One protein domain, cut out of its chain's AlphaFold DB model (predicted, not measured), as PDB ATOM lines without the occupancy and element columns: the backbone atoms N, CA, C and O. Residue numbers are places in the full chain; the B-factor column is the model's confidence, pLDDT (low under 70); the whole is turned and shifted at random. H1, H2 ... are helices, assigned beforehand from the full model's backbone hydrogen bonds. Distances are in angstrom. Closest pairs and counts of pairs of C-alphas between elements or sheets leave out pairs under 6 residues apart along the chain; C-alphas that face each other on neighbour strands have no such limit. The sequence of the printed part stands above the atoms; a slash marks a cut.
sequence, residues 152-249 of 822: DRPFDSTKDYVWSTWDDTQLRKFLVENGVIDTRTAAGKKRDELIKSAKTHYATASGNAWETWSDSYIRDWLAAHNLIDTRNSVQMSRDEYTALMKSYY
ATOM      1  N   ASP A 152     133.841-103.393  34.716       50.41
ATOM      2  CA  ASP A 152     135.277-103.756  34.599       50.41
ATOM      3  C   ASP A 152     136.289-102.755  35.213       50.41
ATOM      4  O   ASP A 152     137.502-102.976  35.193       50.41
ATOM      5  N   ARG A 153     135.809-101.627  35.744       61.22
ATOM      6  CA  ARG A 153     136.583-100.604  36.442       61.22
ATOM      7  C   ARG A 153     136.083-100.426  37.886       61.22
ATOM      8  O   ARG A 153     134.875-100.293  38.105       61.22
ATOM      9  N   PRO A 154     136.992-100.350  38.876       63.44
ATOM     10  CA  PRO A 154     136.616-100.109  40.265       63.44
ATOM     11  C   PRO A 154     135.906 -98.756  40.417       63.44
ATOM     12  O   PRO A 154     136.179 -97.818  39.667       63.44
ATOM     13  N   PHE A 155     135.010 -98.658  41.404       69.00
ATOM     14  CA  PHE A 155     134.283 -97.425  41.706       69.00
ATOM     15  C   PHE A 155     135.252 -96.315  42.140       69.00
ATOM     16  O   PHE A 155     135.870 -96.384  43.207       69.00
ATOM     17  N   ASP A 156     135.374 -95.268  41.329       76.81
ATOM     18  CA  ASP A 156     136.182 -94.096  41.640       76.81
ATOM     19  C   ASP A 156     135.346 -93.106  42.455       76.81
ATOM     20  O   ASP A 156     134.536 -92.340  41.928       76.81
ATOM     21  N   SER A 157     135.596 -93.065  43.766       70.94
ATOM     22  CA  SER A 157     134.900 -92.177  44.707       70.94
ATOM     23  C   SER A 157     135.051 -90.670  44.417       70.94
ATOM     24  O   SER A 157     134.423 -89.858  45.108       70.94
ATOM     25  N   THR A 158     135.889 -90.287  43.447       74.19
ATOM     26  CA  THR A 158     136.041 -88.906  42.966       74.19
ATOM     27  C   THR A 158     135.196 -88.600  41.727       74.19
ATOM     28  O   THR A 158     134.802 -87.450  41.548       74.19
ATOM     29  N   LYS A 159     134.860 -89.605  40.905       78.31
ATOM     30  CA  LYS A 159     134.199 -89.421  39.596       78.31
ATOM     31  C   LYS A 159     132.854 -90.123  39.464       78.31
ATOM     32  O   LYS A 159     132.003 -89.645  38.723       78.31
ATOM     33  N   ASP A 160     132.632 -91.211  40.188       82.69
ATOM     34  CA  ASP A 160     131.482 -92.095  39.975       82.69
ATOM     35  C   ASP A 160     130.289 -91.802  40.891       82.69
ATOM     36  O   ASP A 160     129.279 -92.500  40.835       82.69
ATOM     37  N   TYR A 161     130.353 -90.745  41.703       84.12
ATOM     38  CA  TYR A 161     129.181 -90.245  42.422       84.12
ATOM     39  C   TYR A 161     128.339 -89.302  41.564       84.12
ATOM     40  O   TYR A 161     128.870 -88.548  40.763       84.12
ATOM     41  N   VAL A 162     127.030 -89.252  41.800       84.31
ATOM     42  CA  VAL A 162     126.093 -88.382  41.081       84.31
ATOM     43  C   VAL A 162     126.440 -86.907  41.291       84.31
ATOM     44  O   VAL A 162     126.345 -86.110  40.369       84.31
ATOM     45  N   TRP A 163     126.951 -86.551  42.474       80.00
ATOM     46  CA  TRP A 163     127.410 -85.196  42.782       80.00
ATOM     47  C   TRP A 163     128.812 -84.868  42.256       80.00
ATOM     48  O   TRP A 163     129.272 -83.738  42.432       80.00
ATOM     49  N   SER A 164     129.517 -85.813  41.620       81.62
ATOM     50  CA  SER A 164     130.799 -85.512  40.967       81.62
ATOM     51  C   SER A 164     130.596 -84.583  39.767       81.62
ATOM     52  O   SER A 164     131.428 -83.710  39.525       81.62
ATOM     53  N   THR A 165     129.461 -84.724  39.072       77.69
ATOM     54  CA  THR A 165     129.064 -83.903  37.923       77.69
ATOM     55  C   THR A 165     128.305 -82.638  38.324       77.69
ATOM     56  O   THR A 165     128.096 -81.769  37.481       77.69
ATOM     57  N   TRP A 166     127.905 -82.510  39.593       83.88
ATOM     58  CA  TRP A 166     127.118 -81.378  40.083       83.88
ATOM     59  C   TRP A 166     127.975 -80.162  40.430       83.88
ATOM     60  O   TRP A 166     129.054 -80.272  41.034       83.88
ATOM     61  N   ASP A 167     127.428 -78.984  40.138       84.88
ATOM     62  CA  ASP A 167     127.956 -77.725  40.653       84.88
ATOM     63  C   ASP A 167     127.642 -77.548  42.157       84.88
ATOM     64  O   ASP A 167     126.826 -78.257  42.758       84.88
ATOM     65  N   ASP A 168     128.310 -76.591  42.805       85.56
ATOM     66  CA  ASP A 168     128.143 -76.370  44.244       85.56
ATOM     67  C   ASP A 168     126.730 -75.881  44.623       85.56
ATOM     68  O   ASP A 168     126.323 -76.012  45.778       85.56
ATOM     69  N   THR A 169     125.962 -75.305  43.690       86.69
ATOM     70  CA  THR A 169     124.577 -74.878  43.946       86.69
ATOM     71  C   THR A 169     123.622 -76.062  43.961       86.69
ATOM     72  O   THR A 169     122.807 -76.167  44.878       86.69
ATOM     73  N   GLN A 170     123.786 -76.997  43.029       86.38
ATOM     74  CA  GLN A 170     123.054 -78.257  42.969       86.38
ATOM     75  C   GLN A 170     123.349 -79.121  44.196       86.38
ATOM     76  O   GLN A 170     122.421 -79.600  44.847       86.38
ATOM     77  N   LEU A 171     124.623 -79.242  44.588       85.56
ATOM     78  CA  LEU A 171     125.016 -79.999  45.778       85.56
ATOM     79  C   LEU A 171     124.455 -79.387  47.071       85.56
ATOM     80  O   LEU A 171     123.971 -80.112  47.940       85.56
ATOM     81  N   ARG A 172     124.474 -78.053  47.203       86.56
ATOM     82  CA  ARG A 172     123.851 -77.370  48.351       86.56
ATOM     83  C   ARG A 172     122.343 -77.572  48.380       86.56
ATOM     84  O   ARG A 172     121.811 -77.886  49.440       86.56
ATOM     85  N   LYS A 173     121.670 -77.423  47.237       87.38
ATOM     86  CA  LYS A 173     120.223 -77.632  47.119       87.38
ATOM     87  C   LYS A 173     119.841 -79.052  47.529       87.38
ATOM     88  O   LYS A 173     118.975 -79.212  48.379       87.38
ATOM     89  N   PHE A 174     120.564 -80.050  47.029       83.94
ATOM     90  CA  PHE A 174     120.368 -81.447  47.403       83.94
ATOM     91  C   PHE A 174     120.523 -81.677  48.913       83.94
ATOM     92  O   PHE A 174     119.679 -82.318  49.531       83.94
ATOM     93  N   LEU A 175     121.573 -81.132  49.534       85.06
ATOM     94  CA  LEU A 175     121.812 -81.298  50.974       85.06
ATOM     95  C   LEU A 175     120.760 -80.596  51.843       85.06
ATOM     96  O   LEU A 175     120.465 -81.080  52.934       85.06
ATOM     97  N   VAL A 176     120.192 -79.486  51.366       87.00
ATOM     98  CA  VAL A 176     119.078 -78.788  52.026       87.00
ATOM     99  C   VAL A 176     117.774 -79.572  51.869       87.00
ATOM    100  O   VAL A 176     117.068 -79.773  52.850       87.00
ATOM    101  N   GLU A 177     117.469 -80.059  50.664       83.00
ATOM    102  CA  GLU A 177     116.262 -80.854  50.384       83.00
ATOM    103  C   GLU A 177     116.252 -82.187  51.142       83.00
ATOM    104  O   GLU A 177     115.202 -82.618  51.608       83.00
ATOM    105  N   ASN A 178     117.421 -82.802  51.337       75.62
ATOM    106  CA  ASN A 178     117.577 -84.025  52.131       75.62
ATOM    107  C   ASN A 178     117.746 -83.755  53.642       75.62
ATOM    108  O   ASN A 178     118.008 -84.680  54.404       75.62
ATOM    109  N   GLY A 179     117.632 -82.500  54.099       78.94
ATOM    110  CA  GLY A 179     117.683 -82.148  55.525       78.94
ATOM    111  C   GLY A 179     119.049 -82.344  56.197       78.94
ATOM    112  O   GLY A 179     119.136 -82.390  57.421       78.94
ATOM    113  N   VAL A 180     120.129 -82.456  55.419       80.25
ATOM    114  CA  VAL A 180     121.501 -82.649  55.924       80.25
ATOM    115  C   VAL A 180     122.087 -81.338  56.448       80.25
ATOM    116  O   VAL A 180     122.922 -81.329  57.353       80.25
ATOM    117  N   ILE A 181     121.706 -80.217  55.830       79.88
ATOM    118  CA  ILE A 181     122.227 -78.883  56.134       79.88
ATOM    119  C   ILE A 181     121.083 -77.872  56.047       79.88
ATOM    120  O   ILE A 181     120.319 -77.879  55.088       79.88
ATOM    121  N   ASP A 182     121.007 -76.950  57.003       79.38
ATOM    122  CA  ASP A 182     120.056 -75.839  56.946       79.38
ATOM    123  C   ASP A 182     120.457 -74.803  55.885       79.38
ATOM    124  O   ASP A 182     121.640 -74.534  55.653       79.38
ATOM    125  N   THR A 183     119.473 -74.101  55.320       72.38
ATOM    126  CA  THR A 183     119.679 -73.011  54.343       72.38
ATOM    127  C   THR A 183     120.699 -71.962  54.808       72.38
ATOM    128  O   THR A 183     121.466 -71.437  54.003       72.38
ATOM    129  N   ARG A 184     120.772 -71.703  56.120       65.12
ATOM    130  CA  ARG A 184     121.709 -70.753  56.745       65.12
ATOM    131  C   ARG A 184     123.155 -71.257  56.816       65.12
ATOM    132  O   ARG A 184     124.079 -70.455  56.740       65.12
ATOM    133  N   THR A 185     123.372 -72.560  56.986       68.69
ATOM    134  CA  THR A 185     124.713 -73.160  57.134       68.69
ATOM    135  C   THR A 185     125.274 -73.683  55.810       68.69
ATOM    136  O   THR A 185     126.457 -74.009  55.734       68.69
ATOM    137  N   ALA A 186     124.461 -73.703  54.747       65.19
ATOM    138  CA  ALA A 186     124.861 -74.127  53.410       65.19
ATOM    139  C   ALA A 186     125.820 -73.144  52.707       65.19
ATOM    140  O   ALA A 186     126.735 -73.585  52.017       65.19
ATOM    141  N   ALA A 187     125.661 -71.827  52.890       66.19
ATOM    142  CA  ALA A 187     126.395 -70.810  52.121       66.19
ATOM    143  C   ALA A 187     127.898 -70.691  52.457       66.19
ATOM    144  O   ALA A 187     128.672 -70.231  51.622       66.19
ATOM    145  N   GLY A 188     128.317 -71.103  53.660       71.88
ATOM    146  CA  GLY A 188     129.700 -70.950  54.139       71.88
ATOM    147  C   GLY A 188     130.599 -72.181  53.982       71.88
ATOM    148  O   GLY A 188     131.790 -72.096  54.270       71.88
ATOM    149  N   LYS A 189     130.053 -73.328  53.558       78.31
ATOM    150  CA  LYS A 189     130.801 -74.593  53.491       78.31
ATOM    151  C   LYS A 189     131.544 -74.746  52.168       78.31
ATOM    152  O   LYS A 189     130.987 -74.500  51.095       78.31
ATOM    153  N   LYS A 190     132.796 -75.203  52.255       83.88
ATOM    154  CA  LYS A 190     133.624 -75.545  51.087       83.88
ATOM    155  C   LYS A 190     133.111 -76.829  50.424       83.88
ATOM    156  O   LYS A 190     132.507 -77.671  51.090       83.88
ATOM    157  N   ARG A 191     133.387 -77.007  49.126       83.88
ATOM    158  CA  ARG A 191     132.945 -78.175  48.335       83.88
ATOM    159  C   ARG A 191     133.274 -79.513  49.009       83.88
ATOM    160  O   ARG A 191     132.408 -80.378  49.088       83.88
ATOM    161  N   ASP A 192     134.467 -79.652  49.581       84.25
ATOM    162  CA  ASP A 192     134.892 -80.885  50.262       84.25
ATOM    163  C   ASP A 192     134.025 -81.222  51.486       84.25
ATOM    164  O   ASP A 192     133.702 -82.385  51.736       84.25
ATOM    165  N   GLU A 193     133.587 -80.206  52.235       84.44
ATOM    166  CA  GLU A 193     132.705 -80.377  53.394       84.44
ATOM    167  C   GLU A 193     131.282 -80.753  52.970       84.44
ATOM    168  O   GLU A 193     130.626 -81.559  53.638       84.44
ATOM    169  N   LEU A 194     130.811 -80.207  51.844       83.75
ATOM    170  CA  LEU A 194     129.526 -80.565  51.242       83.75
ATOM    171  C   LEU A 194     129.543 -82.019  50.748       83.75
ATOM    172  O   LEU A 194     128.640 -82.781  51.082       83.75
ATOM    173  N   ILE A 195     130.604 -82.441  50.048       84.00
ATOM    174  CA  ILE A 195     130.782 -83.831  49.596       84.00
ATOM    175  C   ILE A 195     130.862 -84.786  50.791       84.00
ATOM    176  O   ILE A 195     130.238 -85.846  50.781       84.00
ATOM    177  N   LYS A 196     131.594 -84.420  51.850       84.00
ATOM    178  CA  LYS A 196     131.662 -85.226  53.078       84.00
ATOM    179  C   LYS A 196     130.289 -85.366  53.737       84.00
ATOM    180  O   LYS A 196     129.934 -86.462  54.172       84.00
ATOM    181  N   SER A 197     129.509 -84.286  53.777       81.94
ATOM    182  CA  SER A 197     128.140 -84.298  54.309       81.94
ATOM    183  C   SER A 197     127.221 -85.186  53.461       81.94
ATOM    184  O   SER A 197     126.486 -85.994  54.019       81.94
ATOM    185  N   ALA A 198     127.340 -85.125  52.129       79.38
ATOM    186  CA  ALA A 198     126.610 -85.996  51.206       79.38
ATOM    187  C   ALA A 198     126.943 -87.479  51.433       79.38
ATOM    188  O   ALA A 198     126.043 -88.287  51.641       79.38
ATOM    189  N   LYS A 199     128.236 -87.830  51.493       76.44
ATOM    190  CA  LYS A 199     128.694 -89.204  51.769       76.44
ATOM    191  C   LYS A 199     128.189 -89.723  53.120       76.44
ATOM    192  O   LYS A 199     127.775 -90.872  53.217       76.44
ATOM    193  N   THR A 200     128.201 -88.877  54.150       76.38
ATOM    194  CA  THR A 200     127.754 -89.253  55.503       76.38
ATOM    195  C   THR A 200     126.241 -89.468  55.559       76.38
ATOM    196  O   THR A 200     125.787 -90.446  56.148       76.38
ATOM    197  N   HIS A 201     125.462 -88.597  54.908       73.31
ATOM    198  CA  HIS A 201     124.015 -88.771  54.780       73.31
ATOM    199  C   HIS A 201     123.682 -90.095  54.094       73.31
ATOM    200  O   HIS A 201     122.899 -90.867  54.628       73.31
ATOM    201  N   TYR A 202     124.340 -90.411  52.979       65.56
ATOM    202  CA  TYR A 202     124.097 -91.669  52.272       65.56
ATOM    203  C   TYR A 202     124.550 -92.914  53.028       65.56
ATOM    204  O   TYR A 202     123.887 -93.937  52.941       65.56
ATOM    205  N   ALA A 203     125.625 -92.837  53.813       62.41
ATOM    206  CA  ALA A 203     126.007 -93.938  54.697       62.41
ATOM    207  C   ALA A 203     124.964 -94.208  55.803       62.41
ATOM    208  O   ALA A 203     124.958 -95.287  56.387       62.41
ATOM    209  N   THR A 204     124.109 -93.224  56.099       59.28
ATOM    210  CA  THR A 204     123.084 -93.293  57.152       59.28
ATOM    211  C   THR A 204     121.679 -93.529  56.583       59.28
ATOM    212  O   THR A 204     120.826 -94.100  57.257       59.28
ATOM    213  N   ALA A 205     121.424 -93.097  55.346       56.81
ATOM    214  CA  ALA A 205     120.156 -93.258  54.654       56.81
ATOM    215  C   ALA A 205     120.001 -94.697  54.143       56.81
ATOM    216  O   ALA A 205     120.884 -95.232  53.482       56.81
ATOM    217  N   SER A 206     118.843 -95.308  54.386       51.56
ATOM    218  CA  SER A 206     118.486 -96.659  53.930       51.56
ATOM    219  C   SER A 206     118.182 -96.748  52.421       51.56
ATOM    220  O   SER A 206     117.362 -97.566  52.009       51.56
ATOM    221  N   GLY A 207     118.755 -95.855  51.610       60.88
ATOM    222  CA  GLY A 207     118.541 -95.787  50.164       60.88
ATOM    223  C   GLY A 207     119.395 -96.803  49.410       60.88
ATOM    224  O   GLY A 207     120.402 -97.298  49.921       60.88
ATOM    225  N   ASN A 208     119.014 -97.113  48.171       71.81
ATOM    226  CA  ASN A 208     119.804 -98.028  47.355       71.81
ATOM    227  C   ASN A 208     121.155 -97.393  46.998       71.81
ATOM    228  O   ASN A 208     121.210 -96.243  46.560       71.81
ATOM    229  N   ALA A 209     122.246 -98.162  47.097       72.50
ATOM    230  CA  ALA A 209     123.601 -97.658  46.842       72.50
ATOM    231  C   ALA A 209     123.745 -96.969  45.469       72.50
ATOM    232  O   ALA A 209     124.438 -95.955  45.351       72.50
ATOM    233  N   TRP A 210     123.039 -97.470  44.448       76.88
ATOM    234  CA  TRP A 210     123.099 -96.947  43.084       76.88
ATOM    235  C   TRP A 210     122.449 -95.579  42.876       76.88
ATOM    236  O   TRP A 210     122.754 -94.905  41.893       76.88
ATOM    237  N   GLU A 211     121.600 -95.114  43.794       79.50
ATOM    238  CA  GLU A 211     121.002 -93.773  43.702       79.50
ATOM    239  C   GLU A 211     122.078 -92.682  43.740       79.50
ATOM    240  O   GLU A 211     121.915 -91.614  43.150       79.50
ATOM    241  N   THR A 212     123.213 -92.993  44.370       80.81
ATOM    242  CA  THR A 212     124.387 -92.124  44.444       80.81
ATOM    243  C   THR A 212     125.310 -92.223  43.244       80.81
ATOM    244  O   THR A 212     126.257 -91.450  43.181       80.81
ATOM    245  N   TRP A 213     125.105 -93.164  42.324       85.12
ATOM    246  CA  TRP A 213     126.032 -93.392  41.219       85.12
ATOM    247  C   TRP A 213     125.827 -92.377  40.100       85.12
ATOM    248  O   TRP A 213     124.701 -91.952  39.827       85.12
ATOM    249  N   SER A 214     126.917 -92.004  39.433       86.50
ATOM    250  CA  SER A 214     126.894 -91.183  38.228       86.50
ATOM    251  C   SER A 214     126.235 -91.927  37.060       86.50
ATOM    252  O   SER A 214     126.184 -93.158  37.030       86.50
ATOM    253  N   ASP A 215     125.751 -91.181  36.067       87.75
ATOM    254  CA  ASP A 215     125.102 -91.760  34.880       87.75
ATOM    255  C   ASP A 215     126.055 -92.650  34.085       87.75
ATOM    256  O   ASP A 215     125.660 -93.703  33.588       87.75
ATOM    257  N   SER A 216     127.335 -92.267  34.017       84.06
ATOM    258  CA  SER A 216     128.369 -93.085  33.389       84.06
ATOM    259  C   SER A 216     128.552 -94.409  34.119       84.06
ATOM    260  O   SER A 216     128.637 -95.443  33.464       84.06
ATOM    261  N   TYR A 217     128.563 -94.405  35.454       84.56
ATOM    262  CA  TYR A 217     128.737 -95.625  36.233       84.56
ATOM    263  C   TYR A 217     127.516 -96.549  36.147       84.56
ATOM    264  O   TYR A 217     127.676 -97.752  35.964       84.56
ATOM    265  N   ILE A 218     126.296 -95.998  36.189       85.62
ATOM    266  CA  ILE A 218     125.069 -96.783  35.977       85.62
ATOM    267  C   ILE A 218     125.049 -97.392  34.575       85.62
ATOM    268  O   ILE A 218     124.736 -98.570  34.423       85.62
ATOM    269  N   ARG A 219     125.412 -96.622  33.547       84.69
ATOM    270  CA  ARG A 219     125.500 -97.132  32.178       84.69
ATOM    271  C   ARG A 219     126.513 -98.273  32.074       84.69
ATOM    272  O   ARG A 219     126.194 -99.306  31.499       84.69
ATOM    273  N   ASP A 220     127.707 -98.102  32.636       81.06
ATOM    274  CA  ASP A 220     128.743 -99.137  32.610       81.06
ATOM    275  C   ASP A 220     128.266-100.402  33.358       81.06
ATOM    276  O   ASP A 220     128.451-101.517  32.871       81.06
ATOM    277  N   TRP A 221     127.569-100.240  34.489       82.44
ATOM    278  CA  TRP A 221     126.959-101.343  35.239       82.44
ATOM    279  C   TRP A 221     125.885-102.079  34.425       82.44
ATOM    280  O   TRP A 221     125.909-103.306  34.330       82.44
ATOM    281  N   LEU A 222     124.962-101.353  33.789       83.31
ATOM    282  CA  LEU A 222     123.905-101.935  32.952       83.31
ATOM    283  C   LEU A 222     124.484-102.663  31.730       83.31
ATOM    284  O   LEU A 222     123.975-103.713  31.336       83.31
ATOM    285  N   ALA A 223     125.554-102.124  31.146       79.81
ATOM    286  CA  ALA A 223     126.258-102.741  30.031       79.81
ATOM    287  C   ALA A 223     126.907-104.067  30.437       79.81
ATOM    288  O   ALA A 223     126.735-105.067  29.743       79.81
ATOM    289  N   ALA A 224     127.578-104.098  31.594       72.88
ATOM    290  CA  ALA A 224     128.176-105.316  32.139       72.88
ATOM    291  C   ALA A 224     127.132-106.426  32.377       72.88
ATOM    292  O   ALA A 224     127.415-107.603  32.181       72.88
ATOM    293  N   HIS A 225     125.891-106.053  32.708       70.62
ATOM    294  CA  HIS A 225     124.782-106.991  32.918       70.62
ATOM    295  C   HIS A 225     124.022-107.374  31.638       70.62
ATOM    296  O   HIS A 225     122.969-108.016  31.725       70.62
ATOM    297  N   ASN A 226     124.534-106.987  30.462       74.25
ATOM    298  CA  ASN A 226     123.901-107.186  29.157       74.25
ATOM    299  C   ASN A 226     122.476-106.600  29.074       74.25
ATOM    300  O   ASN A 226     121.618-107.133  28.370       74.25
ATOM    301  N   LEU A 227     122.207-105.514  29.810       79.00
ATOM    302  CA  LEU A 227     120.908-104.826  29.810       79.00
ATOM    303  C   LEU A 227     120.835-103.718  28.756       79.00
ATOM    304  O   LEU A 227     119.747-103.370  28.304       79.00
ATOM    305  N   ILE A 228     121.987-103.172  28.364       79.06
ATOM    306  CA  ILE A 228     122.114-102.171  27.304       79.06
ATOM    307  C   ILE A 228     123.312-102.502  26.409       79.06
ATOM    308  O   ILE A 228     124.337-102.985  26.886       79.06
ATOM    309  N   ASP A 229     123.195-102.214  25.112       72.12
ATOM    310  CA  ASP A 229     124.307-102.319  24.163       72.12
ATOM    311  C   ASP A 229     125.007-100.963  24.029       72.12
ATOM    312  O   ASP A 229     124.479-100.036  23.414       72.12
ATOM    313  N   THR A 230     126.224-100.853  24.563       65.81
ATOM    314  CA  THR A 230     127.026 -99.618  24.524       65.81
ATOM    315  C   THR A 230     127.476 -99.216  23.122       65.81
ATOM    316  O   THR A 230     127.928 -98.085  22.940       65.81
ATOM    317  N   ARG A 231     127.355-100.102  22.122       60.75
ATOM    318  CA  ARG A 231     127.724 -99.818  20.725       60.75
ATOM    319  C   ARG A 231     126.621 -99.087  19.964       60.75
ATOM    320  O   ARG A 231     126.927 -98.359  19.026       60.75
ATOM    321  N   ASN A 232     125.365 -99.278  20.371       55.53
ATOM    322  CA  ASN A 232     124.181 -98.795  19.655       55.53
ATOM    323  C   ASN A 232     123.238 -97.937  20.516       55.53
ATOM    324  O   ASN A 232     122.313 -97.327  19.981       55.53
ATOM    325  N   SER A 233     123.437 -97.866  21.837       56.00
ATOM    326  CA  SER A 233     122.572 -97.081  22.718       56.00
ATOM    327  C   SER A 233     122.849 -95.580  22.587       56.00
ATOM    328  O   SER A 233     123.928 -95.107  22.958       56.00
ATOM    329  N   VAL A 234     121.847 -94.818  22.140       67.38
ATOM    330  CA  VAL A 234     121.744 -93.379  22.436       67.38
ATOM    331  C   VAL A 234     121.884 -93.200  23.953       67.38
ATOM    332  O   VAL A 234     121.363 -94.020  24.709       67.38
ATOM    333  N   GLN A 235     122.619 -92.178  24.411       70.31
ATOM    334  CA  GLN A 235     122.722 -91.888  25.846       70.31
ATOM    335  C   GLN A 235     121.311 -91.722  26.420       70.31
ATOM    336  O   GLN A 235     120.584 -90.818  26.010       70.31
ATOM    337  N   MET A 236     120.926 -92.630  27.319       80.94
ATOM    338  CA  MET A 236     119.612 -92.611  27.950       80.94
ATOM    339  C   MET A 236     119.580 -91.497  28.996       80.94
ATOM    340  O   MET A 236     120.612 -91.094  29.540       80.94
ATOM    341  N   SER A 237     118.393 -90.981  29.272       86.81
ATOM    342  CA  SER A 237     118.188 -90.031  30.361       86.81
ATOM    343  C   SER A 237     118.405 -90.700  31.725       86.81
ATOM    344  O   SER A 237     118.259 -91.917  31.882       86.81
ATOM    345  N   ARG A 238     118.713 -89.894  32.751       85.44
ATOM    346  CA  ARG A 238     118.825 -90.365  34.144       85.44
ATOM    347  C   ARG A 238     117.588 -91.141  34.580       85.44
ATOM    348  O   ARG A 238     117.722 -92.142  35.280       85.44
ATOM    349  N   ASP A 239     116.405 -90.683  34.189       87.56
ATOM    350  CA  ASP A 239     115.141 -91.293  34.594       87.56
ATOM    351  C   ASP A 239     114.982 -92.693  33.996       87.56
ATOM    352  O   ASP A 239     114.581 -93.622  34.698       87.56
ATOM    353  N   GLU A 240     115.391 -92.881  32.741       89.25
ATOM    354  CA  GLU A 240     115.403 -94.194  32.092       89.25
ATOM    355  C   GLU A 240     116.443 -95.131  32.725       89.25
ATOM    356  O   GLU A 240     116.132 -96.289  33.020       89.25
ATOM    357  N   TYR A 241     117.650 -94.634  33.025       88.06
ATOM    358  CA  TYR A 241     118.654 -95.399  33.771       88.06
ATOM    359  C   TYR A 241     118.153 -95.795  35.163       88.06
ATOM    360  O   TYR A 241     118.288 -96.943  35.580       88.06
ATOM    361  N   THR A 242     117.511 -94.867  35.867       88.06
ATOM    362  CA  THR A 242     116.926 -95.083  37.195       88.06
ATOM    363  C   THR A 242     115.796 -96.115  37.135       88.06
ATOM    364  O   THR A 242     115.686 -96.953  38.029       88.06
ATOM    365  N   ALA A 243     114.971 -96.106  36.084       89.44
ATOM    366  CA  ALA A 243     113.917 -97.099  35.878       89.44
ATOM    367  C   ALA A 243     114.485 -98.513  35.660       89.44
ATOM    368  O   ALA A 243     113.981 -99.482  36.241       89.44
ATOM    369  N   LEU A 244     115.570 -98.633  34.885       87.75
ATOM    370  CA  LEU A 244     116.288 -99.898  34.708       87.75
ATOM    371  C   LEU A 244     116.927-100.368  36.017       87.75
ATOM    372  O   LEU A 244     116.740-101.519  36.407       87.75
ATOM    373  N   MET A 245     117.609 -99.480  36.742       87.12
ATOM    374  CA  MET A 245     118.238 -99.828  38.017       87.12
ATOM    375  C   MET A 245     117.216-100.284  39.056       87.12
ATOM    376  O   MET A 245     117.418-101.319  39.681       87.12
ATOM    377  N   LYS A 246     116.064 -99.616  39.180       88.06
ATOM    378  CA  LYS A 246     114.970-100.075  40.060       88.06
ATOM    379  C   LYS A 246     114.495-101.495  39.741       88.06
ATOM    380  O   LYS A 246     114.042-102.199  40.636       88.06
ATOM    381  N   SER A 247     114.581-101.900  38.477       84.75
ATOM    382  CA  SER A 247     114.084-103.195  38.006       84.75
ATOM    383  C   SER A 247     115.121-104.315  38.109       84.75
ATOM    384  O   SER A 247     114.753-105.472  38.325       84.75
ATOM    385  N   TYR A 248     116.404-103.989  37.931       83.88
ATOM    386  CA  TYR A 248     117.469-104.978  37.744       83.88
ATOM    387  C   TYR A 248     118.588-104.928  38.770       83.88
ATOM    388  O   TYR A 248     119.339-105.896  38.858       83.88
ATOM    389  N   TYR A 249     118.712-103.853  39.541       84.25
ATOM    390  CA  TYR A 249     119.711-103.788  40.592       84.25
ATOM    391  C   TYR A 249     119.388-104.782  41.709       84.25
ATOM    392  O   TYR A 249     118.236-104.941  42.119       84.25
TER     393      TYR A 249
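AT A GLANCE: This is residues 152 to 249 of the 822 residues of an uncharacterized protein of Lentinula edodes (UniProt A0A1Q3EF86). Two small helical lobes sit end to end, with the short helix H4 between them near the middle. One lobe holds H1, H2 and H3; the other holds H5 and H6, joined by the long loop of residues 225 to 237. The printed part has 98 residues with six named helices, H1 to H6 in chain order, and no named strand; its class is all helix. It is only just compact, close to loose, with a radius of gyration of the C-alphas of 14.9 A, and only just elongated, spanning 46 by 23 by 23 A.

HOW THE PARTS SIT: After residues 152 to 167, which hold no named element, H1, residues 168 to 177, touches H3, residues 191 to 204, at a shallow tilt of 33 degrees, only just short of steep, the same way; their closest C-alphas, of Asp 168 and Arg 191, are 6.6 A apart. H2, residues 183 to 186, only just touches H1, with 3 pairs of C-alphas within 8 A, the closest those of Arg 172 and Ala 186 at 6.1 A. H2 and H3 are only just apart, at 8.2 A. H4, residues 209 to 212, is close to but not clearly touching H3, the closest C-alphas being those of Tyr 202 and Thr 212 at 7.8 A. H5, residues 215 to 224, touches H6, residues 238 to 248, at a steep tilt of 37 degrees, only just past shallow, the same way; their closest C-alphas, of Asp 215 and Arg 238, are 6.5 A apart. H4 is close to but not clearly touching H6, with Trp 210 and Met 245 closest at 7.6 A between C-alphas. H3 is apart from H5 and H6. In H1, H3, H5 and H6 every O i to N i+4 pair is within hydrogen-bond range; H2 and H4 are too short for such a pair.

IN THESE COORDINATES: H1 begins at C-alpha 168 (128.143, -76.370, 44.244) and is 14.1 A long. H3, the longest, measures 20.1 A, H5 14.2 A and H6 15.1 A, ending at C-alpha 248 (117.469, -104.978, 37.744).

THE WHOLE: The two C-alphas farthest apart, of Arg 184 and Arg 231, are 46.7 A apart. The printed part has no cut, and the link from H5 to H6 is long. Mean pLDDT of the printed part is 77.7, and residues 152 to 155, 184 to 187, 202 to 207 and 230 to 234 are under 70.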